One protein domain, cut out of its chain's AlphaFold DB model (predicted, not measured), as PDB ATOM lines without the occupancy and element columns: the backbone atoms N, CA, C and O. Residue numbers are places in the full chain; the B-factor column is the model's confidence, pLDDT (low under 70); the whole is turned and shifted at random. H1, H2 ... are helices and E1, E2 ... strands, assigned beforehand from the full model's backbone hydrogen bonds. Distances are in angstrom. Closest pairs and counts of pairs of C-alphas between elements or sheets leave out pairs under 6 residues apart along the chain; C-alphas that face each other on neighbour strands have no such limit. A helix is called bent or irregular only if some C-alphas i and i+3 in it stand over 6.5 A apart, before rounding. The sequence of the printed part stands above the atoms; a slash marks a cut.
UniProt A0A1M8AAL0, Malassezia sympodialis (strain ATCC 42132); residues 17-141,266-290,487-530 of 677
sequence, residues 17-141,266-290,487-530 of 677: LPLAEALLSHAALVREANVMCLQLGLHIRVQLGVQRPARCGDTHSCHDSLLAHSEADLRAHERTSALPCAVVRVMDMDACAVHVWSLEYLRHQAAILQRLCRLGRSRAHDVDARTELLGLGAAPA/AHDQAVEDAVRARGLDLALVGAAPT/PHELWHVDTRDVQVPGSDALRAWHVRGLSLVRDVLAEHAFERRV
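What this domain is: This is residues 17 to 141, 266 to 290 and 487 to 530 of the 677 residues of a protein of Malassezia sympodialis (strain ATCC 42132) (UniProt A0A1M8AAL0). A small, strongly twisted sheet of three strands has the long bent helix H1 and helix H4 over one face, with H1's second arm and H4 side by side. H5, H7 and H8 pack on these helices, while H9 starts at the sheet and sticks out with residues 521 to 530. The printed part has 194 residues, in the order H1 E1 H2 H3 E2 E3 H4 H5 H6 H7 H8 H9, and is mostly helix; the sheet is E1 - E2 - E3, all antiparallel. It is compact, with a radius of gyration of the C-alphas of 17.7 A and spans of 55 by 40 by 26 A.

How they stand to each other: Inner strand E2, residues 85 to 92, is antiparallel to E1, residues 44 to 51 (N 47 and O 89, 2.9 A), and forms a hairpin with E3, residues 97 to 102 (N 90 and O 99, 2.9 A). The hub H1, residues 17 to 39, was assigned as one helix by its hydrogen bonds but is bent, C-alphas 25 and 28 being 7.5 A apart; its arms are H1a, residues 17 to 25, and H1b, residues 28 to 39. H1b runs along E1 at a height over the sheet of 7.2 A. On the same face, H4, residues 103 to 119, touches H1b (C-alphas of Ala 33 and Ala 110, 5.8 A) at a tilt of 36 degrees, only just steep. H1a, H1b, H4 and H9, residues 514 to 530, make two layers with the sheet, helices on one face. H9 touches H1a with residues 514 to 517 alone (C-alphas of Ala 20 and Leu 514, 6.2 A). H5, residues 129 to 134, forms a helical hairpin with H4 (C-alphas of Gln 109 and Leu 133, 6.4 A). H7, residues 487 to 492, touches H1a (C-alphas of Glu 21 and Leu 490, 6.3 A); H8, residues 503 to 506, touches H1b (C-alphas of Val 35 and Ser 503, 5.9 A). H6, residues 266 to 277, is close to but not clearly touching H9. H3, residues 72 to 75, only grazes the sheet and meets H2, residues 66 to 70, only through their link. Every O i to N i+4 pair is within hydrogen-bond range in H1a, H1b, H2, H4, H5, H6 and H9; H7, irregular with C-alphas 488 and 491 7.0 A apart, has 0 of 2, but 2 of 3 O i to N i+3 pairs; H3 and H8 are too short.

Where its parts are: E2 is 22.0 A long, E1 19.9 A, H4 24.9 A and H9 24.4 A. C-alpha 17 is at (27.477, -41.168, 22.068) and C-alpha 530 at (5.506, -54.324, 21.001).

The domain as a whole: Two cuts leave gaps between C-alphas: 141 to 266, 21.8 A, and 290 to 487, 15.7 A. The link from E1 to H2 is long. Mean pLDDT of the printed part is 78.9; residues 53 to 59, 65 to 82, 120 to 126, 136 to 138 and 278 to 290 are under 70.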
ATOM      1  N   LEU A  17      26.091 -41.593  21.855       86.62
ATOM      2  CA  LEU A  17      27.477 -41.168  22.068       86.62
ATOM      3  C   LEU A  17      27.658 -40.396  23.385       86.62
ATOM      4  O   LEU A  17      28.508 -40.817  24.167       86.62
ATOM      5  N   PRO A  18      26.846 -39.363  23.700       88.56
ATOM      6  CA  PRO A  18      26.974 -38.653  24.973       88.56
ATOM      7  C   PRO A  18      26.722 -39.557  26.183       88.56
ATOM      8  O   PRO A  18      27.408 -39.442  27.194       88.56
ATOM      9  N   LEU A  19      25.770 -40.495  26.077       90.56
ATOM     10  CA  LEU A  19      25.503 -41.469  27.136       90.56
ATOM     11  C   LEU A  19      26.705 -42.397  27.360       90.56
ATOM     12  O   LEU A  19      27.114 -42.607  28.499       90.56
ATOM     13  N   ALA A  20      27.287 -42.930  26.282       90.69
ATOM     14  CA  ALA A  20      28.481 -43.769  26.345       90.69
ATOM     15  C   ALA A  20      29.679 -43.013  26.938       90.69
ATOM     16  O   ALA A  20      30.338 -43.522  27.840       90.69
ATOM     17  N   GLU A  21      29.934 -41.792  26.467       90.56
ATOM     18  CA  GLU A  21      30.989 -40.916  26.978       90.56
ATOM     19  C   GLU A  21      30.820 -40.634  28.474       90.56
ATOM     20  O   GLU A  21      31.774 -40.781  29.240       90.56
ATOM     21  N   ALA A  22      29.607 -40.292  28.917       91.50
ATOM     22  CA  ALA A  22      29.322 -40.018  30.321       91.50
ATOM     23  C   ALA A  22      29.574 -41.246  31.216       91.50
ATOM     24  O   ALA A  22      30.218 -41.124  32.255       91.50
ATOM     25  N   LEU A  23      29.137 -42.439  30.796       92.75
ATOM     26  CA  LEU A  23      29.361 -43.679  31.548       92.75
ATOM     27  C   LEU A  23      30.850 -44.047  31.624       92.75
ATOM     28  O   LEU A  23      31.370 -44.368  32.692       92.75
ATOM     29  N   LEU A  24      31.559 -43.974  30.496       90.88
ATOM     30  CA  LEU A  24      32.976 -44.326  30.420       90.88
ATOM     31  C   LEU A  24      33.866 -43.343  31.201       90.88
ATOM     32  O   LEU A  24      34.808 -43.777  31.867       90.88
ATOM     33  N   SER A  25      33.537 -42.048  31.201       89.75
ATOM     34  CA  SER A  25      34.306 -40.998  31.894       89.75
ATOM     35  C   SER A  25      34.173 -40.992  33.418       89.75
ATOM     36  O   SER A  25      35.033 -40.426  34.090       89.75
ATOM     37  N   HIS A  26      33.150 -41.642  33.981       93.06
ATOM     38  CA  HIS A  26      32.874 -41.611  35.426       93.06
ATOM     39  C   HIS A  26      33.130 -42.941  36.147       93.06
ATOM     40  O   HIS A  26      32.977 -43.021  37.366       93.06
ATOM     41  N   ALA A  27      33.557 -43.989  35.438       92.50
ATOM     42  CA  ALA A  27      33.784 -45.301  36.037       92.50
ATOM     43  C   ALA A  27      34.854 -45.291  37.147       92.50
ATOM     44  O   ALA A  27      34.658 -45.914  38.190       92.50
ATOM     45  N   ALA A  28      35.956 -44.556  36.969       91.56
ATOM     46  CA  ALA A  28      36.980 -44.431  38.011       91.56
ATOM     47  C   ALA A  28      36.443 -43.767  39.286       91.56
ATOM     48  O   ALA A  28      36.713 -44.250  40.382       91.56
ATOM     49  N   LEU A  29      35.629 -42.719  39.140       93.56
ATOM     50  CA  LEU A  29      35.026 -41.998  40.261       93.56
ATOM     51  C   LEU A  29      34.063 -42.887  41.059       93.56
ATOM     52  O   LEU A  29      34.061 -42.860  42.285       93.56
ATOM     53  N   VAL A  30      33.270 -43.717  40.376       95.94
ATOM     54  CA  VAL A  30      32.388 -44.696  41.034       95.94
ATOM     55  C   VAL A  30      33.200 -45.740  41.804       95.94
ATOM     56  O   VAL A  30      32.856 -46.082  42.935       95.94
ATOM     57  N   ARG A  31      34.300 -46.233  41.219       95.12
ATOM     58  CA  ARG A  31      35.213 -47.157  41.906       95.12
ATOM     59  C   ARG A  31      35.820 -46.510  43.150       95.12
ATOM     60  O   ARG A  31      35.825 -47.136  44.203       95.12
ATOM     61  N   GLU A  32      36.288 -45.269  43.041       94.44
ATOM     62  CA  GLU A  32      36.832 -44.497  44.162       94.44
ATOM     63  C   GLU A  32      35.805 -44.312  45.281       94.44
ATOM     64  O   GLU A  32      36.102 -44.612  46.438       94.44
ATOM     65  N   ALA A  33      34.574 -43.923  44.941       95.19
ATOM     66  CA  ALA A  33      33.489 -43.801  45.906       95.19
ATOM     67  C   ALA A  33      33.229 -45.122  46.650       95.19
ATOM     68  O   ALA A  33      33.128 -45.121  47.874       95.19
ATOM     69  N   ASN A  34      33.200 -46.263  45.949       95.94
ATOM     70  CA  ASN A  34      33.029 -47.572  46.590       95.94
ATOM     71  C   ASN A  34      34.198 -47.953  47.508       95.94
ATOM     72  O   ASN A  34      33.960 -48.504  48.585       95.94
ATOM     73  N   VAL A  35      35.445 -47.657  47.120       94.56
ATOM     74  CA  VAL A  35      36.611 -47.872  47.994       94.56
ATOM     75  C   VAL A  35      36.471 -47.053  49.275       94.56
ATOM     76  O   VAL A  35      36.655 -47.594  50.364       94.56
ATOM     77  N   MET A  36      36.107 -45.776  49.165       92.81
ATOM     78  CA  MET A  36      35.947 -44.898  50.325       92.81
ATOM     79  C   MET A  36      34.785 -45.331  51.223       92.81
ATOM     80  O   MET A  36      34.958 -45.414  52.438       92.81
ATOM     81  N   CYS A  37      33.632 -45.697  50.651       93.19
ATOM     82  CA  CYS A  37      32.519 -46.272  51.412       93.19
ATOM     83  C   CYS A  37      32.964 -47.515  52.196       93.19
ATOM     84  O   CYS A  37      32.662 -47.633  53.383       93.19
ATOM     85  N   LEU A  38      33.743 -48.408  51.573       92.44
ATOM     86  CA  LEU A  38      34.284 -49.592  52.241       92.44
ATOM     87  C   LEU A  38      35.274 -49.233  53.363       92.44
ATOM     88  O   LEU A  38      35.218 -49.829  54.438       92.44
ATOM     89  N   GLN A  39      36.158 -48.257  53.148       90.38
ATOM     90  CA  GLN A  39      37.118 -47.789  54.158       90.38
ATOM     91  C   GLN A  39      36.429 -47.187  55.392       90.38
ATOM     92  O   GLN A  39      36.870 -47.429  56.521       90.38
ATOM     93  N   LEU A  40      35.339 -46.449  55.167       89.62
ATOM     94  CA  LEU A  40      34.492 -45.849  56.201       89.62
ATOM     95  C   LEU A  40      33.531 -46.853  56.859       89.62
ATOM     96  O   LEU A  40      32.880 -46.506  57.838       89.62
ATOM     97  N   GLY A  41      33.447 -48.093  56.361       90.00
ATOM     98  CA  GLY A  41      32.538 -49.114  56.891       90.00
ATOM     99  C   GLY A  41      31.067 -48.887  56.535       90.00
ATOM    100  O   GLY A  41      30.194 -49.453  57.184       90.00
ATOM    101  N   LEU A  42      30.780 -48.080  55.511       91.38
ATOM    102  CA  LEU A  42      29.422 -47.819  55.044       91.38
ATOM    103  C   LEU A  42      28.911 -49.008  54.220       91.38
ATOM    104  O   LEU A  42      29.549 -49.428  53.246       91.38
ATOM    105  N   HIS A  43      27.721 -49.516  54.545       92.62
ATOM    106  CA  HIS A  43      27.036 -50.548  53.759       92.62
ATOM    107  C   HIS A  43      26.309 -49.949  52.545       92.62
ATOM    108  O   HIS A  43      25.134 -50.209  52.291       92.62
ATOM    109  N   ILE A  44      27.038 -49.140  51.779       93.50
ATOM    110  CA  ILE A  44      26.545 -48.443  50.593       93.50
ATOM    111  C   ILE A  44      27.274 -48.978  49.360       93.50
ATOM    112  O   ILE A  44      28.480 -49.256  49.390       93.50
ATOM    113  N   ARG A  45      26.531 -49.153  48.266       94.00
ATOM    114  CA  ARG A  45      27.054 -49.576  46.962       94.00
ATOM    115  C   ARG A  45      26.676 -48.574  45.890       94.00
ATOM    116  O   ARG A  45      25.506 -48.269  45.697       94.00
ATOM    117  N   VAL A  46      27.681 -48.092  45.175       95.19
ATOM    118  CA  VAL A  46      27.548 -47.102  44.109       95.19
ATOM    119  C   VAL A  46      27.762 -47.800  42.767       95.19
ATOM    120  O   VAL A  46      28.738 -48.523  42.584       95.19
ATOM    121  N   GLN A  47      26.859 -47.600  41.813       94.88
ATOM    122  CA  GLN A  47      26.960 -48.170  40.469       94.88
ATOM    123  C   GLN A  47      26.464 -47.166  39.426       94.88
ATOM    124  O   GLN A  47      25.613 -46.329  39.717       94.88
ATOM    125  N   LEU A  48      26.979 -47.237  38.199       94.62
ATOM    126  CA  LEU A  48      26.426 -46.444  37.101       94.62
ATOM    127  C   LEU A  48      25.054 -46.977  36.674       94.62
ATOM    128  O   LEU A  48      24.798 -48.179  36.671       94.62
ATOM    129  N   GLY A  49      24.174 -46.063  36.281       90.81
ATOM    130  CA  GLY A  49      22.841 -46.354  35.776       90.81
ATOM    131  C   GLY A  49      22.444 -45.396  34.659       90.81
ATOM    132  O   GLY A  49      23.187 -44.488  34.284       90.81
ATOM    133  N   VAL A  50      21.245 -45.601  34.119       88.12
ATOM    134  CA  VAL A  50      20.671 -44.718  33.099       88.12
ATOM    135  C   VAL A  50      19.291 -44.278  33.549       88.12
ATOM    136  O   VAL A  50      18.406 -45.108  33.764       88.12
ATOM    137  N   GLN A  51      19.105 -42.966  33.662       83.19
ATOM    138  CA  GLN A  51      17.792 -42.376  33.836       83.19
ATOM    139  C   GLN A  51      17.135 -42.244  32.467       83.19
ATOM    140  O   GLN A  51      17.721 -41.758  31.494       83.19
ATOM    141  N   ARG A  52      15.903 -42.737  32.392       77.56
ATOM    142  CA  ARG A  52      15.104 -42.760  31.171       77.56
ATOM    143  C   ARG A  52      14.333 -41.446  31.040       77.56
ATOM    144  O   ARG A  52      14.006 -40.840  32.061       77.56
ATOM    145  N   PRO A  53      14.032 -40.993  29.812       67.31
ATOM    146  CA  PRO A  53      13.199 -39.811  29.623       67.31
ATOM    147  C   PRO A  53      11.823 -40.023  30.271       67.31
ATOM    148  O   PRO A  53      11.303 -41.134  30.244       67.31
ATOM    149  N   ALA A  54      11.200 -38.955  30.782       55.38
ATOM    150  CA  ALA A  54       9.926 -39.006  31.524       55.38
ATOM    151  C   ALA A  54       8.759 -39.665  30.753       55.38
ATOM    152  O   ALA A  54       7.772 -40.095  31.339       55.38
ATOM    153  N   ARG A  55       8.877 -39.793  29.422       52.69
ATOM    154  CA  ARG A  55       7.929 -40.557  28.594       52.69
ATOM    155  C   ARG A  55       7.952 -42.063  28.890       52.69
ATOM    156  O   ARG A  55       6.960 -42.717  28.602       52.69
ATOM    157  N   CYS A  56       9.047 -42.587  29.445       48.94
ATOM    158  CA  CYS A  56       9.308 -44.010  29.675       48.94
ATOM    159  C   CYS A  56       9.006 -44.491  31.109       48.94
ATOM    160  O   CYS A  56       9.239 -45.663  31.405       48.94
ATOM    161  N   GLY A  57       8.489 -43.622  31.986       54.78
ATOM    162  CA  GLY A  57       8.076 -43.978  33.346       54.78
ATOM    163  C   GLY A  57       8.527 -42.977  34.409       54.78
ATOM    164  O   GLY A  57       9.382 -42.126  34.162       54.78
ATOM    165  N   ASP A  58       7.938 -43.110  35.593       64.88
ATOM    166  CA  ASP A  58       8.238 -42.267  36.746       64.88
ATOM    167  C   ASP A  58       9.514 -42.736  37.435       64.88
ATOM    168  O   ASP A  58       9.708 -43.931  37.665       64.88
ATOM    169  N   THR A  59      10.391 -41.796  37.780       65.81
ATOM    170  CA  THR A  59      11.612 -42.093  38.541       65.81
ATOM    171  C   THR A  59      11.393 -42.089  40.048       65.81
ATOM    172  O   THR A  59      12.203 -42.670  40.766       65.81
ATOM    173  N   HIS A  60      10.297 -41.487  40.517       78.06
ATOM    174  CA  HIS A  60       9.961 -41.347  41.932       78.06
ATOM    175  C   HIS A  60       8.538 -41.828  42.198       78.06
ATOM    176  O   HIS A  60       7.643 -41.644  41.366       78.06
ATOM    177  N   SER A  61       8.338 -42.440  43.365       85.94
ATOM    178  CA  SER A  61       7.003 -42.788  43.829       85.94
ATOM    179  C   SER A  61       6.315 -41.550  44.394       85.94
ATOM    180  O   SER A  61       6.940 -40.745  45.079       85.94
ATOM    181  N   CYS A  62       5.009 -41.412  44.171       85.00
ATOM    182  CA  CYS A  62       4.201 -40.380  44.821       85.00
ATOM    183  C   CYS A  62       3.965 -40.643  46.317       85.00
ATOM    184  O   CYS A  62       3.383 -39.800  46.995       85.00
ATOM    185  N   HIS A  63       4.337 -41.830  46.809       85.62
ATOM    186  CA  HIS A  63       4.227 -42.215  48.218       85.62
ATOM    187  C   HIS A  63       5.511 -41.942  49.006       85.62
ATOM    188  O   HIS A  63       5.536 -42.157  50.219       85.62
ATOM    189  N   ASP A  64       6.572 -41.469  48.348       82.75
ATOM    190  CA  ASP A  64       7.745 -40.951  49.046       82.75
ATOM    191  C   ASP A  64       7.402 -39.607  49.724       82.75
ATOM    192  O   ASP A  64       6.539 -38.849  49.281       82.75
ATOM    193  N   SER A  65       8.036 -39.314  50.865       64.88
ATOM    194  CA  SER A  65       7.735 -38.101  51.643       64.88
ATOM    195  C   SER A  65       8.093 -36.821  50.876       64.88
ATOM    196  O   SER A  65       9.118 -36.767  50.207       64.88
ATOM    197  N   LEU A  66       7.332 -35.734  51.068       57.06
ATOM    198  CA  LEU A  66       7.592 -34.422  50.439       57.06
ATOM    199  C   LEU A  66       9.015 -33.875  50.683       57.06
ATOM    200  O   LEU A  66       9.560 -33.182  49.829       57.06
ATOM    201  N   LEU A  67       9.649 -34.232  51.806       49.47
ATOM    202  CA  LEU A  67      11.048 -33.887  52.102       49.47
ATOM    203  C   LEU A  67      12.061 -34.644  51.222       49.47
ATOM    204  O   LEU A  67      13.135 -34.120  50.932       49.47
ATOM    205  N   ALA A  68      11.717 -35.850  50.758       48.84
ATOM    206  CA  ALA A  68      12.510 -36.579  49.770       48.84
ATOM    207  C   ALA A  68      12.443 -35.900  48.388       48.84
ATOM    208  O   ALA A  68      13.392 -36.009  47.615       48.84
ATOM    209  N   HIS A  69      11.369 -35.151  48.105       46.56
ATOM    210  CA  HIS A  69      11.217 -34.355  46.884       46.56
ATOM    211  C   HIS A  69      11.968 -33.011  46.940       46.56
ATOM    212  O   HIS A  69      12.501 -32.594  45.922       46.56
ATOM    213  N   SER A  70      12.108 -32.354  48.103       41.56
ATOM    214  CA  SER A  70      12.845 -31.074  48.194       41.56
ATOM    215  C   SER A  70      14.372 -31.214  48.115       41.56
ATOM    216  O   SER A  70      15.049 -30.290  47.678       41.56
ATOM    217  N   GLU A  71      14.943 -32.353  48.532       46.88
ATOM    218  CA  GLU A  71      16.371 -32.658  48.305       46.88
ATOM    219  C   GLU A  71      16.634 -33.314  46.936       46.88
ATOM    220  O   GLU A  71      17.789 -33.391  46.501       46.88
ATOM    221  N   ALA A  72      15.588 -33.774  46.235       48.47
ATOM    222  CA  ALA A  72      15.707 -34.301  44.876       48.47
ATOM    223  C   ALA A  72      16.228 -33.231  43.903       48.47
ATOM    224  O   ALA A  72      17.035 -33.566  43.040       48.47
ATOM    225  N   ASP A  73      15.906 -31.953  44.130       45.91
ATOM    226  CA  ASP A  73      16.378 -30.812  43.332       45.91
ATOM    227  C   ASP A  73      17.911 -30.628  43.346       45.91
ATOM    228  O   ASP A  73      18.486 -30.090  42.398       45.91
ATOM    229  N   LEU A  74      18.605 -31.087  44.401       49.06
ATOM    230  CA  LEU A  74      20.077 -31.065  44.488       49.06
ATOM    231  C   LEU A  74      20.720 -32.381  44.015       49.06
ATOM    232  O   LEU A  74      21.862 -32.380  43.548       49.06
ATOM    233  N   ARG A  75      20.011 -33.513  44.144       53.41
ATOM    234  CA  ARG A  75      20.511 -34.864  43.812       53.41
ATOM    235  C   ARG A  75      20.261 -35.267  42.361       53.41
ATOM    236  O   ARG A  75      21.077 -35.990  41.788       53.41
ATOM    237  N   ALA A  76      19.182 -34.792  41.753       50.41
ATOM    238  CA  ALA A  76      18.817 -35.029  40.370       50.41
ATOM    239  C   ALA A  76      18.892 -33.708  39.604       50.41
ATOM    240  O   ALA A  76      18.318 -32.699  39.992       50.41
ATOM    241  N   HIS A  77      19.591 -33.707  38.470       46.59
ATOM    242  CA  HIS A  77      19.437 -32.622  37.513       46.59
ATOM    243  C   HIS A  77      18.073 -32.852  36.847       46.59
ATOM    244  O   HIS A  77      18.005 -33.529  35.819       46.59
ATOM    245  N   GLU A  78      16.982 -32.369  37.455       47.25
ATOM    246  CA  GLU A  78      15.630 -32.389  36.880       47.25
ATOM    247  C   GLU A  78      15.552 -31.438  35.676       47.25
ATOM    248  O   GLU A  78      14.810 -30.463  35.617       47.25
ATOM    249  N   ARG A  79      16.337 -31.721  34.640       47.28
ATOM    250  CA  ARG A  79      15.923 -31.370  33.293       47.28
ATOM    251  C   ARG A  79      15.060 -32.529  32.860       47.28
ATOM    252  O   ARG A  79      15.546 -33.656  32.801       47.28
ATOM    253  N   THR A  80      13.805 -32.243  32.528       52.31
ATOM    254  CA  THR A  80      12.915 -33.103  31.742       52.31
ATOM    255  C   THR A  80      13.597 -33.405  30.405       52.31
ATOM    256  O   THR A  80      13.300 -32.814  29.368       52.31
ATOM    257  N   SER A  81      14.620 -34.255  30.439       58.00
ATOM    258  CA  SER A  81      15.442 -34.569  29.292       58.00
ATOM    259  C   SER A  81      14.616 -35.478  28.407       58.00
ATOM    260  O   SER A  81      14.131 -36.526  28.831       58.00
ATOM    261  N   ALA A  82      14.455 -35.078  27.150       65.81
ATOM    262  CA  ALA A  82      13.830 -35.921  26.141       65.81
ATOM    263  C   ALA A  82      14.695 -37.149  25.787       65.81
ATOM    264  O   ALA A  82      14.238 -38.013  25.042       65.81
ATOM    265  N   LEU A  83      15.933 -37.213  26.293       78.00
ATOM    266  CA  LEU A  83      16.934 -38.227  25.978       78.00
ATOM    267  C   LEU A  83      17.428 -38.925  27.259       78.00
ATOM    268  O   LEU A  83      17.529 -38.261  28.294       78.00
ATOM    269  N   PRO A  84      17.760 -40.227  27.200       83.06
ATOM    270  CA  PRO A  84      18.380 -40.940  28.314       83.06
ATOM    271  C   PRO A  84      19.687 -40.273  28.758       83.06
ATOM    272  O   PRO A  84      20.501 -39.877  27.922       83.06
ATOM    273  N   CYS A  85      19.902 -40.191  30.070       86.12
ATOM    274  CA  CYS A  85      21.107 -39.618  30.668       86.12
ATOM    275  C   CYS A  85      21.765 -40.588  31.656       86.12
ATOM    276  O   CYS A  85      21.104 -41.410  32.295       86.12
ATOM    277  N   ALA A  86      23.092 -40.511  31.759       90.69
ATOM    278  CA  ALA A  86      23.845 -41.291  32.732       90.69
ATOM    279  C   ALA A  86      23.592 -40.748  34.144       90.69
ATOM    280  O   ALA A  86      23.645 -39.539  34.373       90.69
ATOM    281  N   VAL A  87      23.350 -41.660  35.077       90.06
ATOM    282  CA  VAL A  87      23.138 -41.371  36.498       90.06
ATOM    283  C   VAL A  87      23.926 -42.351  37.347       90.06
ATOM    284  O   VAL A  87      24.504 -43.319  36.850       90.06
ATOM    285  N   VAL A  88      23.936 -42.110  38.648       92.25
ATOM    286  CA  VAL A  88      24.580 -42.965  39.632       92.25
ATOM    287  C   VAL A  88      23.504 -43.543  40.527       92.25
ATOM    288  O   VAL A  88      22.747 -42.814  41.162       92.25
ATOM    289  N   ARG A  89      23.425 -44.867  40.565       92.00
ATOM    290  CA  ARG A  89      22.578 -45.602  41.490       92.00
ATOM    291  C   ARG A  89      23.347 -45.845  42.779       92.00
ATOM    292  O   ARG A  89      24.419 -46.447  42.751       92.00
ATOM    293  N   VAL A  90      22.776 -45.424  43.899       92.69
ATOM    294  CA  VAL A  90      23.347 -45.611  45.234       92.69
ATOM    295  C   VAL A  90      22.404 -46.473  46.052       92.69
ATOM    296  O   VAL A  90      21.277 -46.082  46.333       92.69
ATOM    297  N   MET A  91      22.857 -47.672  46.389       92.75
ATOM    298  CA  MET A  91      22.100 -48.661  47.147       92.75
ATOM    299  C   MET A  91      22.551 -48.599  48.603       92.75
ATOM    300  O   MET A  91      23.698 -48.930  48.906       92.75
ATOM    301  N   ASP A  92      21.656 -48.157  49.480       92.81
ATOM    302  CA  ASP A  92      21.833 -48.220  50.927       92.81
ATOM    303  C   ASP A  92      21.278 -49.563  51.417       92.81
ATOM    304  O   ASP A  92      20.064 -49.798  51.412       92.81
ATOM    305  N   MET A  93      22.181 -50.465  51.803       92.44
ATOM    306  CA  MET A  93      21.817 -51.815  52.232       92.44
ATOM    307  C   MET A  93      21.188 -51.841  53.628       92.44
ATOM    308  O   MET A  93      20.492 -52.807  53.940       92.44
ATOM    309  N   ASP A  94      21.418 -50.809  54.445       90.19
ATOM    310  CA  ASP A  94      20.912 -50.716  55.815       90.19
ATOM    311  C   ASP A  94      19.489 -50.147  55.829       90.19
ATOM    312  O   ASP A  94      18.610 -50.702  56.486       90.19
ATOM    313  N   ALA A  95      19.229 -49.083  55.057       88.81
ATOM    314  CA  ALA A  95      17.869 -48.556  54.869       88.81
ATOM    315  C   ALA A  95      17.022 -49.372  53.883       88.81
ATOM    316  O   ALA A  95      15.820 -49.133  53.793       88.81
ATOM    317  N   CYS A  96      17.628 -50.300  53.134       91.56
ATOM    318  CA  CYS A  96      16.999 -50.932  51.974       91.56
ATOM    319  C   CYS A  96      16.419 -49.875  51.018       91.56
ATOM    320  O   CYS A  96      15.240 -49.905  50.678       91.56
ATOM    321  N   ALA A  97      17.252 -48.917  50.611       88.38
ATOM    322  CA  ALA A  97      16.846 -47.796  49.768       88.38
ATOM    323  C   ALA A  97      17.744 -47.669  48.534       88.38
ATOM    324  O   ALA A  97      18.920 -48.041  48.546       88.38
ATOM    325  N   VAL A  98      17.181 -47.130  47.451       88.06
ATOM    326  CA  VAL A  98      17.914 -46.849  46.212       88.06
ATOM    327  C   VAL A  98      17.791 -45.370  45.892       88.06
ATOM    328  O   VAL A  98      16.722 -44.891  45.526       88.06
ATOM    329  N   HIS A  99      18.903 -44.653  45.991       86.50
ATOM    330  CA  HIS A  99      19.006 -43.261  45.585       86.50
ATOM    331  C   HIS A  99      19.527 -43.169  44.149       86.50
ATOM    332  O   HIS A  99      20.303 -44.011  43.684       86.50
ATOM    333  N   VAL A 100      19.118 -42.114  43.453       85.19
ATOM    334  CA  VAL A 100      19.632 -41.759  42.130       85.19
ATOM    335  C   VAL A 100      20.314 -40.407  42.244       85.19
ATOM    336  O   VAL A 100      19.700 -39.437  42.685       85.19
ATOM    337  N   TRP A 101      21.584 -40.351  41.865       87.75
ATOM    338  CA  TRP A 101      22.377 -39.131  41.846       87.75
ATOM    339  C   TRP A 101      22.759 -38.757  40.421       87.75
ATOM    340  O   TRP A 101      23.017 -39.614  39.571       87.75
ATOM    341  N   SER A 102      22.868 -37.459  40.169       87.00
ATOM    342  CA  SER A 102      23.574 -36.957  39.000       87.00
ATOM    343  C   SER A 102      25.073 -37.275  39.099       87.00
ATOM    344  O   SER A 102      25.639 -37.431  40.186       87.00
ATOM    345  N   LEU A 103      25.745 -37.347  37.949       89.12
ATOM    346  CA  LEU A 103      27.201 -37.523  37.904       89.12
ATOM    347  C   LEU A 103      27.946 -36.360  38.586       89.12
ATOM    348  O   LEU A 103      28.998 -36.563  39.188       89.12
ATOM    349  N   GLU A 104      27.385 -35.151  38.526       86.94
ATOM    350  CA  GLU A 104      27.916 -33.965  39.202       86.94
ATOM    351  C   GLU A 104      27.803 -34.084  40.725       86.94
ATOM    352  O   GLU A 104      28.777 -33.836  41.439       86.94
ATOM    353  N   TYR A 105      26.659 -34.560  41.222       86.25
ATOM    354  CA  TYR A 105      26.464 -34.793  42.647       86.25
ATOM    355  C   TYR A 105      27.418 -35.868  43.181       86.25
ATOM    356  O   TYR A 105      28.011 -35.679  44.241       86.25
ATOM    357  N   LEU A 106      27.680 -36.943  42.423       91.19
ATOM    358  CA  LEU A 106      28.704 -37.928  42.797       91.19
ATOM    359  C   LEU A 106      30.092 -37.288  42.966       91.19
ATOM    360  O   LEU A 106      30.804 -37.640  43.901       91.19
ATOM    361  N   ARG A 107      30.490 -36.346  42.099       89.69
ATOM    362  CA  ARG A 107      31.782 -35.642  42.237       89.69
ATOM    363  C   ARG A 107      31.851 -34.845  43.535       89.69
ATOM    364  O   ARG A 107      32.881 -34.868  44.204       89.69
ATOM    365  N   HIS A 108      30.763 -34.167  43.888       86.56
ATOM    366  CA  HIS A 108      30.660 -33.456  45.156       86.56
ATOM    367  C   HIS A 108      30.755 -34.421  46.351       86.56
ATOM    368  O   HIS A 108      31.567 -34.210  47.252       86.56
ATOM    369  N   GLN A 109      30.009 -35.528  46.316       88.25
ATOM    370  CA  GLN A 109      30.021 -36.541  47.375       88.25
ATOM    371  C   GLN A 109      31.366 -37.262  47.510       88.25
ATOM    372  O   GLN A 109      31.807 -37.550  48.620       88.25
ATOM    373  N   ALA A 110      32.082 -37.489  46.408       90.38
ATOM    374  CA  ALA A 110      33.433 -38.039  46.448       90.38
ATOM    375  C   ALA A 110      34.400 -37.124  47.219       90.38
ATOM    376  O   ALA A 110      35.205 -37.621  48.002       90.38
ATOM    377  N   ALA A 111      34.287 -35.799  47.082       85.81
ATOM    378  CA  ALA A 111      35.099 -34.860  47.859       85.81
ATOM    379  C   ALA A 111      34.787 -34.922  49.369       85.81
ATOM    380  O   ALA A 111      35.699 -34.832  50.197       85.81
ATOM    381  N   ILE A 112      33.515 -35.124  49.737       86.50
ATOM    382  CA  ILE A 112      33.096 -35.342  51.132       86.50
ATOM    383  C   ILE A 112      33.692 -36.652  51.661       86.50
ATOM    384  O   ILE A 112      34.351 -36.648  52.701       86.50
ATOM    385  N   LEU A 113      33.553 -37.751  50.917       89.00
ATOM    386  CA  LEU A 113      34.133 -39.051  51.266       89.00
ATOM    387  C   LEU A 113      35.655 -38.979  51.449       89.00
ATOM    388  O   LEU A 113      36.178 -39.505  52.432       89.00
ATOM    389  N   GLN A 114      36.366 -38.277  50.563       87.31
ATOM    390  CA  GLN A 114      37.810 -38.060  50.678       87.31
ATOM    391  C   GLN A 114      38.159 -37.310  51.968       87.31
ATOM    392  O   GLN A 114      39.093 -37.691  52.679       87.31
ATOM    393  N   ARG A 115      37.401 -36.257  52.304       84.75
ATOM    394  CA  ARG A 115      37.574 -35.504  53.554       84.75
ATOM    395  C   ARG A 115      37.352 -36.400  54.774       84.75
ATOM    396  O   ARG A 115      38.176 -36.374  55.685       84.75
ATOM    397  N   LEU A 116      36.292 -37.207  54.776       85.69
ATOM    398  CA  LEU A 116      35.978 -38.139  55.862       85.69
ATOM    399  C   LEU A 116      37.069 -39.207  56.028       85.69
ATOM    400  O   LEU A 116      37.532 -39.439  57.144       85.69
ATOM    401  N   CYS A 117      37.559 -39.791  54.931       84.44
ATOM    402  CA  CYS A 117      38.647 -40.771  54.972       84.44
ATOM    403  C   CYS A 117      39.943 -40.172  55.546       84.44
ATOM    404  O   CYS A 117      40.629 -40.824  56.334       84.44
ATOM    405  N   ARG A 118      40.259 -38.911  55.212       80.88
ATOM    406  CA  ARG A 118      41.445 -38.197  55.729       80.88
ATOM    407  C   ARG A 118      41.371 -37.876  57.222       80.88
ATOM    408  O   ARG A 118      42.415 -37.812  57.864       80.88
ATOM    409  N   LEU A 119      40.176 -37.675  57.785       78.12
ATOM    410  CA  LEU A 119      40.009 -37.420  59.225       78.12
ATOM    411  C   LEU A 119      40.405 -38.635  60.086       78.12
ATOM    412  O   LEU A 119      40.737 -38.467  61.261       78.12
ATOM    413  N   GLY A 120      40.446 -39.833  59.493       65.12
ATOM    414  CA  GLY A 120      40.863 -41.071  60.142       65.12
ATOM    415  C   GLY A 120      39.846 -41.600  61.160       65.12
ATOM    416  O   GLY A 120      39.014 -40.870  61.700       65.12
ATOM    417  N   ARG A 121      39.929 -42.902  61.472       56.84
ATOM    418  CA  ARG A 121      38.971 -43.589  62.367       56.84
ATOM    419  C   ARG A 121      38.863 -42.948  63.758       56.84
ATOM    420  O   ARG A 121      37.782 -42.933  64.330       56.84
ATOM    421  N   SER A 122      39.946 -42.384  64.295       55.53
ATOM    422  CA  SER A 122      39.989 -41.851  65.667       55.53
ATOM    423  C   SER A 122      39.257 -40.516  65.866       55.53
ATOM    424  O   SER A 122      38.875 -40.224  66.992       55.53
ATOM    425  N   ARG A 123      39.051 -39.710  64.811       54.50
ATOM    426  CA  ARG A 123      38.266 -38.454  64.868       54.50
ATOM    427  C   ARG A 123      36.910 -38.555  64.167       54.50
ATOM    428  O   ARG A 123      36.086 -37.666  64.324       54.50
ATOM    429  N   ALA A 124      36.671 -39.638  63.426       51.34
ATOM    430  CA  ALA A 124      35.415 -39.886  62.722       51.34
ATOM    431  C   ALA A 124      34.259 -40.349  63.630       51.34
ATOM    432  O   ALA A 124      33.131 -40.380  63.166       51.34
ATOM    433  N   HIS A 125      34.498 -40.695  64.903       56.50
ATOM    434  CA  HIS A 125      33.425 -41.160  65.802       56.50
ATOM    435  C   HIS A 125      32.380 -40.074  66.124       56.50
ATOM    436  O   HIS A 125      31.250 -40.421  66.447       56.50
ATOM    437  N   ASP A 126      32.736 -38.790  66.003       62.53
ATOM    438  CA  ASP A 126      31.811 -37.660  66.197       62.53
ATOM    439  C   ASP A 126      30.988 -37.324  64.941       62.53
ATOM    440  O   ASP A 126      30.038 -36.547  65.018       62.53
ATOM    441  N   VAL A 127      31.351 -37.870  63.775       74.38
ATOM    442  CA  VAL A 127      30.724 -37.528  62.493       74.38
ATOM    443  C   VAL A 127      30.031 -38.758  61.929       74.38
ATOM    444  O   VAL A 127      30.681 -39.723  61.530       74.38
ATOM    445  N   ASP A 128      28.703 -38.711  61.844       83.31
ATOM    446  CA  ASP A 128      27.938 -39.746  61.156       83.31
ATOM    447  C   ASP A 128      28.168 -39.649  59.640       83.31
ATOM    448  O   ASP A 128      27.489 -38.920  58.916       83.31
ATOM    449  N   ALA A 129      29.156 -40.405  59.159       83.88
ATOM    450  CA  ALA A 129      29.550 -40.449  57.756       83.88
ATOM    451  C   ALA A 129      28.397 -40.842  56.817       83.88
ATOM    452  O   ALA A 129      28.388 -40.415  55.662       83.88
ATOM    453  N   ARG A 130      27.426 -41.637  57.291       86.12
ATOM    454  CA  ARG A 130      26.251 -42.005  56.493       86.12
ATOM    455  C   ARG A 130      25.336 -40.800  56.308       86.12
ATOM    456  O   ARG A 130      24.918 -40.542  55.184       86.12
ATOM    457  N   THR A 131      25.082 -40.053  57.379       84.06
ATOM    458  CA  THR A 131      24.269 -38.827  57.345       84.06
ATOM    459  C   THR A 131      24.947 -37.706  56.550       84.06
ATOM    460  O   THR A 131      24.283 -37.012  55.789       84.06
ATOM    461  N   GLU A 132      26.271 -37.556  56.632       84.75
ATOM    462  CA  GLU A 132      27.012 -36.591  55.801       84.75
ATOM    463  C   GLU A 132      26.944 -36.930  54.301       84.75
ATOM    464  O   GLU A 132      26.818 -36.038  53.464       84.75
ATOM    465  N   LEU A 133      27.011 -38.221  53.951       84.75
ATOM    466  CA  LEU A 133      26.974 -38.688  52.562       84.75
ATOM    467  C   LEU A 133      25.563 -38.644  51.959       84.75
ATOM    468  O   LEU A 133      25.373 -38.236  50.812       84.75
ATOM    469  N   LEU A 134      24.571 -39.138  52.705       82.56
ATOM    470  CA  LEU A 134      23.194 -39.285  52.235       82.56
ATOM    471  C   LEU A 134      22.303 -38.096  52.600       82.56
ATOM    472  O   LEU A 134      21.191 -38.040  52.091       82.56
ATOM    473  N   GLY A 135      22.775 -37.139  53.402       75.88
ATOM    474  CA  GLY A 135      21.994 -36.017  53.928       75.88
ATOM    475  C   GLY A 135      21.071 -36.395  55.095       75.88
ATOM    476  O   GLY A 135      20.931 -37.559  55.457       75.88
ATOM    477  N   LEU A 136      20.415 -35.381  55.671       64.75
ATOM    478  CA  LEU A 136      19.415 -35.538  56.743       64.75
ATOM    479  C   LEU A 136      18.013 -35.905  56.211       64.75
ATOM    480  O   LEU A 136      17.097 -36.141  57.002       64.75
ATOM    481  N   GLY A 137      17.816 -35.914  54.888       62.34
ATOM    482  CA  GLY A 137      16.545 -36.256  54.253       62.34
ATOM    483  C   GLY A 137      16.148 -37.725  54.432       62.34
ATOM    484  O   GLY A 137      16.987 -38.621  54.505       62.34
ATOM    485  N   ALA A 138      14.837 -37.987  54.471       63.50
ATOM    486  CA  ALA A 138      14.315 -39.350  54.514       63.50
ATOM    487  C   ALA A 138      14.687 -40.109  53.227       63.50
ATOM    488  O   ALA A 138      14.455 -39.616  52.119       63.50
ATOM    489  N   ALA A 139      15.251 -41.310  53.372       73.62
ATOM    490  CA  ALA A 139      15.545 -42.185  52.243       73.62
ATOM    491  C   ALA A 139      14.257 -42.521  51.462       73.62
ATOM    492  O   ALA A 139      13.199 -42.672  52.087       73.62
ATOM    493  N   PRO A 140      14.318 -42.646  50.120       81.25
ATOM    494  CA  PRO A 140      13.157 -43.045  49.335       81.25
ATOM    495  C   PRO A 140      12.697 -44.427  49.796       81.25
ATOM    496  O   PRO A 140      13.503 -45.355  49.911       81.25
ATOM    497  N   ALA A 141      11.404 -44.553  50.081       85.38
ATOM    498  CA  ALA A 141      10.821 -45.795  50.562       85.38
ATOM    499  C   ALA A 141      10.585 -46.774  49.408       85.38
ATOM    500  O   ALA A 141      10.637 -47.988  49.614       85.38
ATOM    501  N   ALA A 266      24.611 -58.442  42.265       90.25
ATOM    502  CA  ALA A 266      25.055 -59.694  41.652       90.25
ATOM    503  C   ALA A 266      24.736 -59.764  40.150       90.25
ATOM    504  O   ALA A 266      25.542 -60.273  39.368       90.25
ATOM    505  N   HIS A 267      23.580 -59.246  39.731       88.75
ATOM    506  CA  HIS A 267      23.207 -59.184  38.324       88.75
ATOM    507  C   HIS A 267      24.133 -58.253  37.539       88.75
ATOM    508  O   HIS A 267      24.630 -58.639  36.480       88.75
ATOM    509  N   ASP A 268      24.391 -57.049  38.058       90.62
ATOM    510  CA  ASP A 268      25.313 -56.105  37.424       90.62
ATOM    511  C   ASP A 268      26.703 -56.711  37.236       90.62
ATOM    512  O   ASP A 268      27.295 -56.595  36.160       90.62
ATOM    513  N   GLN A 269      27.187 -57.395  38.271       90.50
ATOM    514  CA  GLN A 269      28.475 -58.065  38.253       90.50
ATOM    515  C   GLN A 269      28.515 -59.192  37.213       90.50
ATOM    516  O   GLN A 269      29.422 -59.228  36.384       90.50
ATOM    517  N   ALA A 270      27.501 -60.063  37.192       89.38
ATOM    518  CA  ALA A 270      27.421 -61.169  36.239       89.38
ATOM    519  C   ALA A 270      27.394 -60.689  34.778       89.38
ATOM    520  O   ALA A 270      27.970 -61.336  33.900       89.38
ATOM    521  N   VAL A 271      26.746 -59.549  34.507       86.81
ATOM    522  CA  VAL A 271      26.755 -58.930  33.176       86.81
ATOM    523  C   VAL A 271      28.167 -58.490  32.795       86.81
ATOM    524  O   VAL A 271      28.627 -58.837  31.710       86.81
ATOM    525  N   GLU A 272      28.875 -57.755  33.652       87.94
ATOM    526  CA  GLU A 272      30.227 -57.276  33.322       87.94
ATOM    527  C   GLU A 272      31.257 -58.411  33.248       87.94
ATOM    528  O   GLU A 272      32.131 -58.384  32.377       87.94
ATOM    529  N   ASP A 273      31.124 -59.445  34.080       87.75
ATOM    530  CA  ASP A 273      31.971 -60.638  34.018       87.75
ATOM    531  C   ASP A 273      31.786 -61.386  32.693       87.75
ATOM    532  O   ASP A 273      32.770 -61.753  32.045       87.75
ATOM    533  N   ALA A 274      30.539 -61.537  32.224       85.50
ATOM    534  CA  ALA A 274      30.249 -62.142  30.924       85.50
ATOM    535  C   ALA A 274      30.851 -61.337  29.760       85.50
ATOM    536  O   ALA A 274      31.399 -61.910  28.815       85.50
ATOM    537  N   VAL A 275      30.793 -60.003  29.831       81.31
ATOM    538  CA  VAL A 275      31.393 -59.127  28.814       81.31
ATOM    539  C   VAL A 275      32.919 -59.251  28.799       81.31
ATOM    540  O   VAL A 275      33.517 -59.371  27.725       81.31
ATOM    541  N   ARG A 276      33.556 -59.258  29.976       78.25
ATOM    542  CA  ARG A 276      35.016 -59.380  30.119       78.25
ATOM    543  C   ARG A 276      35.532 -60.750  29.690       78.25
ATOM    544  O   ARG A 276      36.569 -60.814  29.035       78.25
ATOM    545  N   ALA A 277      34.795 -61.823  29.977       79.06
ATOM    546  CA  ALA A 277      35.159 -63.185  29.584       79.06
ATOM    547  C   ALA A 277      35.324 -63.351  28.060       79.06
ATOM    548  O   ALA A 277      36.118 -64.174  27.611       79.06
ATOM    549  N   ARG A 278      34.619 -62.549  27.250       69.75
ATOM    550  CA  ARG A 278      34.757 -62.555  25.782       69.75
ATOM    551  C   ARG A 278      35.903 -61.702  25.242       69.75
ATOM    552  O   ARG A 278      36.084 -61.662  24.027       69.75
ATOM    553  N   GLY A 279      36.644 -60.998  26.098       63.31
ATOM    554  CA  GLY A 279      37.713 -60.094  25.666       63.31
ATOM    555  C   GLY A 279      37.217 -58.943  24.783       63.31
ATOM    556  O   GLY A 279      37.974 -58.426  23.964       63.31
ATOM    557  N   LEU A 280      35.939 -58.562  24.899       61.56
ATOM    558  CA  LEU A 280      35.371 -57.458  24.132       61.56
ATOM    559  C   LEU A 280      35.925 -56.131  24.657       61.56
ATOM    560  O   LEU A 280      35.590 -55.709  25.766       61.56
ATOM    561  N   ASP A 281      36.716 -55.432  23.837       59.69
ATOM    562  CA  ASP A 281      36.993 -54.019  24.085       59.69
ATOM    563  C   ASP A 281      35.730 -53.216  23.763       59.69
ATOM    564  O   ASP A 281      35.425 -52.882  22.613       59.69
ATOM    565  N   LEU A 282      34.965 -52.946  24.818       56.44
ATOM    566  CA  LEU A 282      33.745 -52.158  24.757       56.44
ATOM    567  C   LEU A 282      33.990 -50.791  24.082       56.44
ATOM    568  O   LEU A 282      33.132 -50.332  23.337       56.44
ATOM    569  N   ALA A 283      35.166 -50.173  24.208       53.22
ATOM    570  CA  ALA A 283      35.443 -48.883  23.575       53.22
ATOM    571  C   ALA A 283      35.768 -48.971  22.063       53.22
ATOM    572  O   ALA A 283      35.773 -47.942  21.386       53.22
ATOM    573  N   LEU A 284      36.014 -50.166  21.505       55.50
ATOM    574  CA  LEU A 284      36.449 -50.377  20.109       55.50
ATOM    575  C   LEU A 284      35.415 -51.079  19.218       55.50
ATOM    576  O   LEU A 284      35.753 -51.666  18.193       55.50
ATOM    577  N   VAL A 285      34.135 -50.942  19.542       54.19
ATOM    578  CA  VAL A 285      32.967 -51.489  18.814       54.19
ATOM    579  C   VAL A 285      32.911 -51.098  17.309       54.19
ATOM    580  O   VAL A 285      32.040 -51.571  16.588       54.19
ATOM    581  N   GLY A 286      33.849 -50.295  16.786       47.47
ATOM    582  CA  GLY A 286      33.956 -49.931  15.366       47.47
ATOM    583  C   GLY A 286      35.080 -50.585  14.541       47.47
ATOM    584  O   GLY A 286      35.097 -50.372  13.333       47.47
ATOM    585  N   ALA A 287      36.027 -51.337  15.116       43.19
ATOM    586  CA  ALA A 287      37.141 -51.921  14.350       43.19
ATOM    587  C   ALA A 287      37.276 -53.432  14.581       43.19
ATOM    588  O   ALA A 287      36.895 -53.942  15.633       43.19
ATOM    589  N   ALA A 288      37.825 -54.150  13.591       40.84
ATOM    590  CA  ALA A 288      38.238 -55.541  13.766       40.84
ATOM    591  C   ALA A 288      39.088 -55.668  15.047       40.84
ATOM    592  O   ALA A 288      39.847 -54.735  15.335       40.84
ATOM    593  N   PRO A 289      38.966 -56.774  15.807       43.09
ATOM    594  CA  PRO A 289      39.686 -56.977  17.059       43.09
ATOM    595  C   PRO A 289      41.187 -57.040  16.772       43.09
ATOM    596  O   PRO A 289      41.766 -58.099  16.553       43.09
ATOM    597  N   THR A 290      41.824 -55.879  16.721       42.94
ATOM    598  CA  THR A 290      43.269 -55.767  16.809       42.94
ATOM    599  C   THR A 290      43.572 -55.739  18.299       42.94
ATOM    600  O   THR A 290      43.005 -54.904  19.010       42.94
ATOM    601  N   PRO A 487      32.675 -42.929  17.793       79.56
ATOM    602  CA  PRO A 487      32.858 -44.102  18.649       79.56
ATOM    603  C   PRO A 487      34.334 -44.489  18.828       79.56
ATOM    604  O   PRO A 487      34.734 -44.925  19.900       79.56
ATOM    605  N   HIS A 488      35.167 -44.262  17.806       77.94
ATOM    606  CA  HIS A 488      36.604 -44.548  17.847       77.94
ATOM    607  C   HIS A 488      37.393 -43.655  18.809       77.94
ATOM    608  O   HIS A 488      38.560 -43.932  19.064       77.94
ATOM    609  N   GLU A 489      36.793 -42.584  19.324       78.94
ATOM    610  CA  GLU A 489      37.414 -41.691  20.299       78.94
ATOM    611  C   GLU A 489      36.998 -42.020  21.739       78.94
ATOM    612  O   GLU A 489      37.607 -41.496  22.667       78.94
ATOM    613  N   LEU A 490      36.017 -42.910  21.956       82.19
ATOM    614  CA  LEU A 490      35.500 -43.233  23.294       82.19
ATOM    615  C   LEU A 490      36.573 -43.790  24.238       82.19
ATOM    616  O   LEU A 490      36.517 -43.561  25.441       82.19
ATOM    617  N   TRP A 491      37.597 -44.461  23.709       80.06
ATOM    618  CA  TRP A 491      38.717 -44.929  24.530       80.06
ATOM    619  C   TRP A 491      39.499 -43.778  25.186       80.06
ATOM    620  O   TRP A 491      40.135 -43.992  26.216       80.06
ATOM    621  N   HIS A 492      39.457 -42.560  24.628       80.06
ATOM    622  CA  HIS A 492      40.095 -41.394  25.242       80.06
ATOM    623  C   HIS A 492      39.396 -40.961  26.530       80.06
ATOM    624  O   HIS A 492      40.024 -40.320  27.365       80.06
ATOM    625  N   VAL A 493      38.114 -41.271  26.692       84.81
ATOM    626  CA  VAL A 493      37.331 -40.917  27.882       84.81
ATOM    627  C   VAL A 493      37.077 -42.131  28.774       84.81
ATOM    628  O   VAL A 493      36.430 -42.001  29.802       84.81
ATOM    629  N   ASP A 494      37.579 -43.314  28.414       86.06
ATOM    630  CA  ASP A 494      37.351 -44.534  29.182       86.06
ATOM    631  C   ASP A 494      38.213 -44.591  30.440       86.06
ATOM    632  O   ASP A 494      39.439 -44.695  30.389       86.06
ATOM    633  N   THR A 495      37.545 -44.547  31.589       88.31
ATOM    634  CA  THR A 495      38.173 -44.566  32.907       88.31
ATOM    635  C   THR A 495      38.041 -45.909  33.623       88.31
ATOM    636  O   THR A 495      38.532 -46.059  34.741       88.31
ATOM    637  N   ARG A 496      37.445 -46.931  32.992       85.94
ATOM    638  CA  ARG A 496      37.230 -48.243  33.627       85.94
ATOM    639  C   ARG A 496      38.529 -48.938  34.017       85.94
ATOM    640  O   ARG A 496      38.536 -49.669  35.002       85.94
ATOM    641  N   ASP A 497      39.628 -48.654  33.326       79.94
ATOM    642  CA  ASP A 497      40.944 -49.227  33.629       79.94
ATOM    643  C   ASP A 497      41.880 -48.248  34.371       79.94
ATOM    644  O   ASP A 497      43.078 -48.511  34.469       79.94
ATOM    645  N   VAL A 498      41.379 -47.101  34.874       83.81
ATOM    646  CA  VAL A 498      42.147 -46.275  35.838       83.81
ATOM    647  C   VAL A 498      42.396 -47.098  37.097       83.81
ATOM    648  O   VAL A 498      41.462 -47.676  37.661       83.81
ATOM    649  N   GLN A 499      43.641 -47.110  37.562       83.12
ATOM    650  CA  GLN A 499      43.976 -47.688  38.858       83.12
ATOM    651  C   GLN A 499      43.556 -46.726  39.964       83.12
ATOM    652  O   GLN A 499      43.980 -45.575  39.991       83.12
ATOM    653  N   VAL A 500      42.707 -47.206  40.868       87.38
ATOM    654  CA  VAL A 500      42.231 -46.429  42.013       87.38
ATOM    655  C   VAL A 500      42.878 -47.009  43.272       87.38
ATOM    656  O   VAL A 500      42.759 -48.221  43.491       87.38
ATOM    657  N   PRO A 501      43.568 -46.204  44.099       85.56
ATOM    658  CA  PRO A 501      44.170 -46.682  45.341       85.56
ATOM    659  C   PRO A 501      43.150 -47.414  46.221       85.56
ATOM    660  O   PRO A 501      42.038 -46.934  46.408       85.56
ATOM    661  N   GLY A 502      43.510 -48.589  46.742       86.88
ATOM    662  CA  GLY A 502      42.624 -49.408  47.580       86.88
ATOM    663  C   GLY A 502      41.546 -50.195  46.825       86.88
ATOM    664  O   GLY A 502      40.765 -50.902  47.463       86.88
ATOM    665  N   SER A 503      41.505 -50.128  45.489       87.44
ATOM    666  CA  SER A 503      40.524 -50.877  44.685       87.44
ATOM    667  C   SER A 503      40.639 -52.398  44.797       87.44
ATOM    668  O   SER A 503      39.629 -53.074  44.621       87.44
ATOM    669  N   ASP A 504      41.790 -52.932  45.211       88.44
ATOM    670  CA  ASP A 504      41.968 -54.361  45.509       88.44
ATOM    671  C   ASP A 504      40.968 -54.873  46.563       88.44
ATOM    672  O   ASP A 504      40.540 -56.029  46.530       88.44
ATOM    673  N   ALA A 505      40.529 -53.998  47.476       90.25
ATOM    674  CA  ALA A 505      39.546 -54.331  48.503       90.25
ATOM    675  C   ALA A 505      38.145 -54.618  47.924       90.25
ATOM    676  O   ALA A 505      37.359 -55.336  48.545       90.25
ATOM    677  N   LEU A 506      37.847 -54.112  46.721       89.06
ATOM    678  CA  LEU A 506      36.609 -54.396  45.989       89.06
ATOM    679  C   LEU A 506      36.648 -55.752  45.261       89.06
ATOM    680  O   LEU A 506      35.644 -56.164  44.680       89.06
ATOM    681  N   ARG A 507      37.772 -56.484  45.321       86.56
ATOM    682  CA  ARG A 507      37.967 -57.787  44.662       86.56
ATOM    683  C   ARG A 507      37.674 -57.696  43.153       86.56
ATOM    684  O   ARG A 507      38.086 -56.748  42.499       86.56
ATOM    685  N   ALA A 508      36.968 -58.680  42.594       84.75
ATOM    686  CA  ALA A 508      36.611 -58.745  41.176       84.75
ATOM    687  C   ALA A 508      35.428 -57.834  40.788       84.75
ATOM    688  O   ALA A 508      34.804 -58.061  39.757       84.75
ATOM    689  N   TRP A 509      35.069 -56.838  41.605       91.44
ATOM    690  CA  TRP A 509      33.919 -55.985  41.324       91.44
ATOM    691  C   TRP A 509      34.160 -55.035  40.140       91.44
ATOM    692  O   TRP A 509      35.217 -54.404  40.027       91.44
ATOM    693  N   HIS A 510      33.156 -54.882  39.274       89.44
ATOM    694  CA  HIS A 510      33.236 -54.056  38.070       89.44
ATOM    695  C   HIS A 510      32.119 -53.002  37.990       89.44
ATOM    696  O   HIS A 510      30.961 -53.228  38.338       89.44
ATOM    697  N   VAL A 511      32.475 -51.830  37.458       92.25
ATOM    698  CA  VAL A 511      31.510 -50.770  37.142       92.25
ATOM    699  C   VAL A 511      30.791 -51.122  35.839       92.25
ATOM    700  O   VAL A 511      31.448 -51.474  34.856       92.25
ATOM    701  N   ARG A 512      29.462 -50.964  35.806       89.75
ATOM    702  CA  ARG A 512      28.652 -51.090  34.587       89.75
ATOM    703  C   ARG A 512      29.095 -50.054  33.552       89.75
ATOM    704  O   ARG A 512      29.159 -48.866  33.847       89.75
ATOM    705  N   GLY A 513      29.399 -50.500  32.336       88.69
ATOM    706  CA  GLY A 513      29.876 -49.628  31.256       88.69
ATOM    707  C   GLY A 513      28.880 -49.516  30.104       88.69
ATOM    708  O   GLY A 513      27.694 -49.244  30.281       88.69
ATOM    709  N   LEU A 514      29.354 -49.793  28.888       88.44
ATOM    710  CA  LEU A 514      28.515 -49.787  27.683       88.44
ATOM    711  C   LEU A 514      27.402 -50.841  27.675       88.44
ATOM    712  O   LEU A 514      26.494 -50.746  26.849       88.44
ATOM    713  N   SER A 515      27.441 -51.826  28.577       88.00
ATOM    714  CA  SER A 515      26.333 -52.762  28.795       88.00
ATOM    715  C   SER A 515      25.021 -52.012  29.061       88.00
ATOM    716  O   SER A 515      23.983 -52.411  28.551       88.00
ATOM    717  N   LEU A 516      25.069 -50.866  29.749       89.44
ATOM    718  CA  LEU A 516      23.907 -50.004  29.969       89.44
ATOM    719  C   LEU A 516      23.404 -49.350  28.675       89.44
ATOM    720  O   LEU A 516      22.202 -49.273  28.438       89.44
ATOM    721  N   VAL A 517      24.316 -48.910  27.802       88.94
ATOM    722  CA  VAL A 517      23.956 -48.341  26.491       88.94
ATOM    723  C   VAL A 517      23.282 -49.402  25.623       88.94
ATOM    724  O   VAL A 517      22.260 -49.136  24.992       88.94
ATOM    725  N   ARG A 518      23.823 -50.625  25.625       86.88
ATOM    726  CA  ARG A 518      23.197 -51.783  24.980       86.88
ATOM    727  C   ARG A 518      21.789 -52.015  25.524       86.88
ATOM    728  O   ARG A 518      20.875 -52.172  24.716       86.88
ATOM    729  N   ASP A 519      21.614 -52.024  26.843       83.75
ATOM    730  CA  ASP A 519      20.313 -52.268  27.478       83.75
ATOM    731  C   ASP A 519      19.279 -51.224  27.027       83.75
ATOM    732  O   ASP A 519      18.171 -51.583  26.630       83.75
ATOM    733  N   VAL A 520      19.674 -49.949  26.946       82.94
ATOM    734  CA  VAL A 520      18.828 -48.864  26.418       82.94
ATOM    735  C   VAL A 520      18.475 -49.075  24.942       82.94
ATOM    736  O   VAL A 520      17.331 -48.860  24.543       82.94
ATOM    737  N   LEU A 521      19.413 -49.500  24.091       82.12
ATOM    738  CA  LEU A 521      19.112 -49.763  22.675       82.12
ATOM    739  C   LEU A 521      18.150 -50.938  22.497       82.12
ATOM    740  O   LEU A 521      17.216 -50.872  21.691       82.12
ATOM    741  N   ALA A 522      18.386 -52.007  23.250       79.19
ATOM    742  CA  ALA A 522      17.528 -53.176  23.294       79.19
ATOM    743  C   ALA A 522      16.102 -52.819  23.732       79.19
ATOM    744  O   ALA A 522      15.131 -53.295  23.140       79.19
ATOM    745  N   GLU A 523      15.984 -51.936  24.718       78.19
ATOM    746  CA  GLU A 523      14.726 -51.397  25.218       78.19
ATOM    747  C   GLU A 523      13.922 -50.694  24.113       78.19
ATOM    748  O   GLU A 523      12.791 -51.084  23.821       78.19
ATOM    749  N   HIS A 524      14.546 -49.750  23.404       78.38
ATOM    750  CA  HIS A 524      13.913 -49.030  22.293       78.38
ATOM    751  C   HIS A 524      13.561 -49.946  21.109       78.38
ATOM    752  O   HIS A 524      12.638 -49.675  20.335       78.38
ATOM    753  N   ALA A 525      14.335 -51.011  20.883       79.38
ATOM    754  CA  ALA A 525      14.022 -52.007  19.862       79.38
ATOM    755  C   ALA A 525      12.817 -52.868  20.269       79.38
ATOM    756  O   ALA A 525      11.978 -53.194  19.426       79.38
ATOM    757  N   PHE A 526      12.711 -53.216  21.554       78.62
ATOM    758  CA  PHE A 526      11.583 -53.967  22.087       78.62
ATOM    759  C   PHE A 526      10.283 -53.169  22.043       78.62
ATOM    760  O   PHE A 526       9.287 -53.687  21.551       78.62
ATOM    761  N   GLU A 527      10.296 -51.909  22.471       77.69
ATOM    762  CA  GLU A 527       9.107 -51.045  22.452       77.69
ATOM    763  C   GLU A 527       8.527 -50.930  21.042       77.69
ATOM    764  O   GLU A 527       7.351 -51.209  20.838       77.69
ATOM    765  N   ARG A 528       9.371 -50.678  20.034       78.50
ATOM    766  CA  ARG A 528       8.945 -50.652  18.623       78.50
ATOM    767  C   ARG A 528       8.336 -51.975  18.151       78.50
ATOM    768  O   ARG A 528       7.409 -51.970  17.341       78.50
ATOM    769  N   ARG A 529       8.844 -53.114  18.638       80.25
ATOM    770  CA  ARG A 529       8.276 -54.439  18.337       80.25
ATOM    771  C   ARG A 529       6.917 -54.636  18.998       80.25
ATOM    772  O   ARG A 529       6.014 -55.134  18.330       80.25
ATOM    773  N   VAL A 530       6.783 -54.271  20.276       78.62
ATOM    774  CA  VAL A 530       5.506 -54.324  21.001       78.62
ATOM    775  C   VAL A 530       4.493 -53.466  20.270       78.62
ATOM    776  O   VAL A 530       3.442 -53.970  19.913       78.62
TER     777      VAL A 530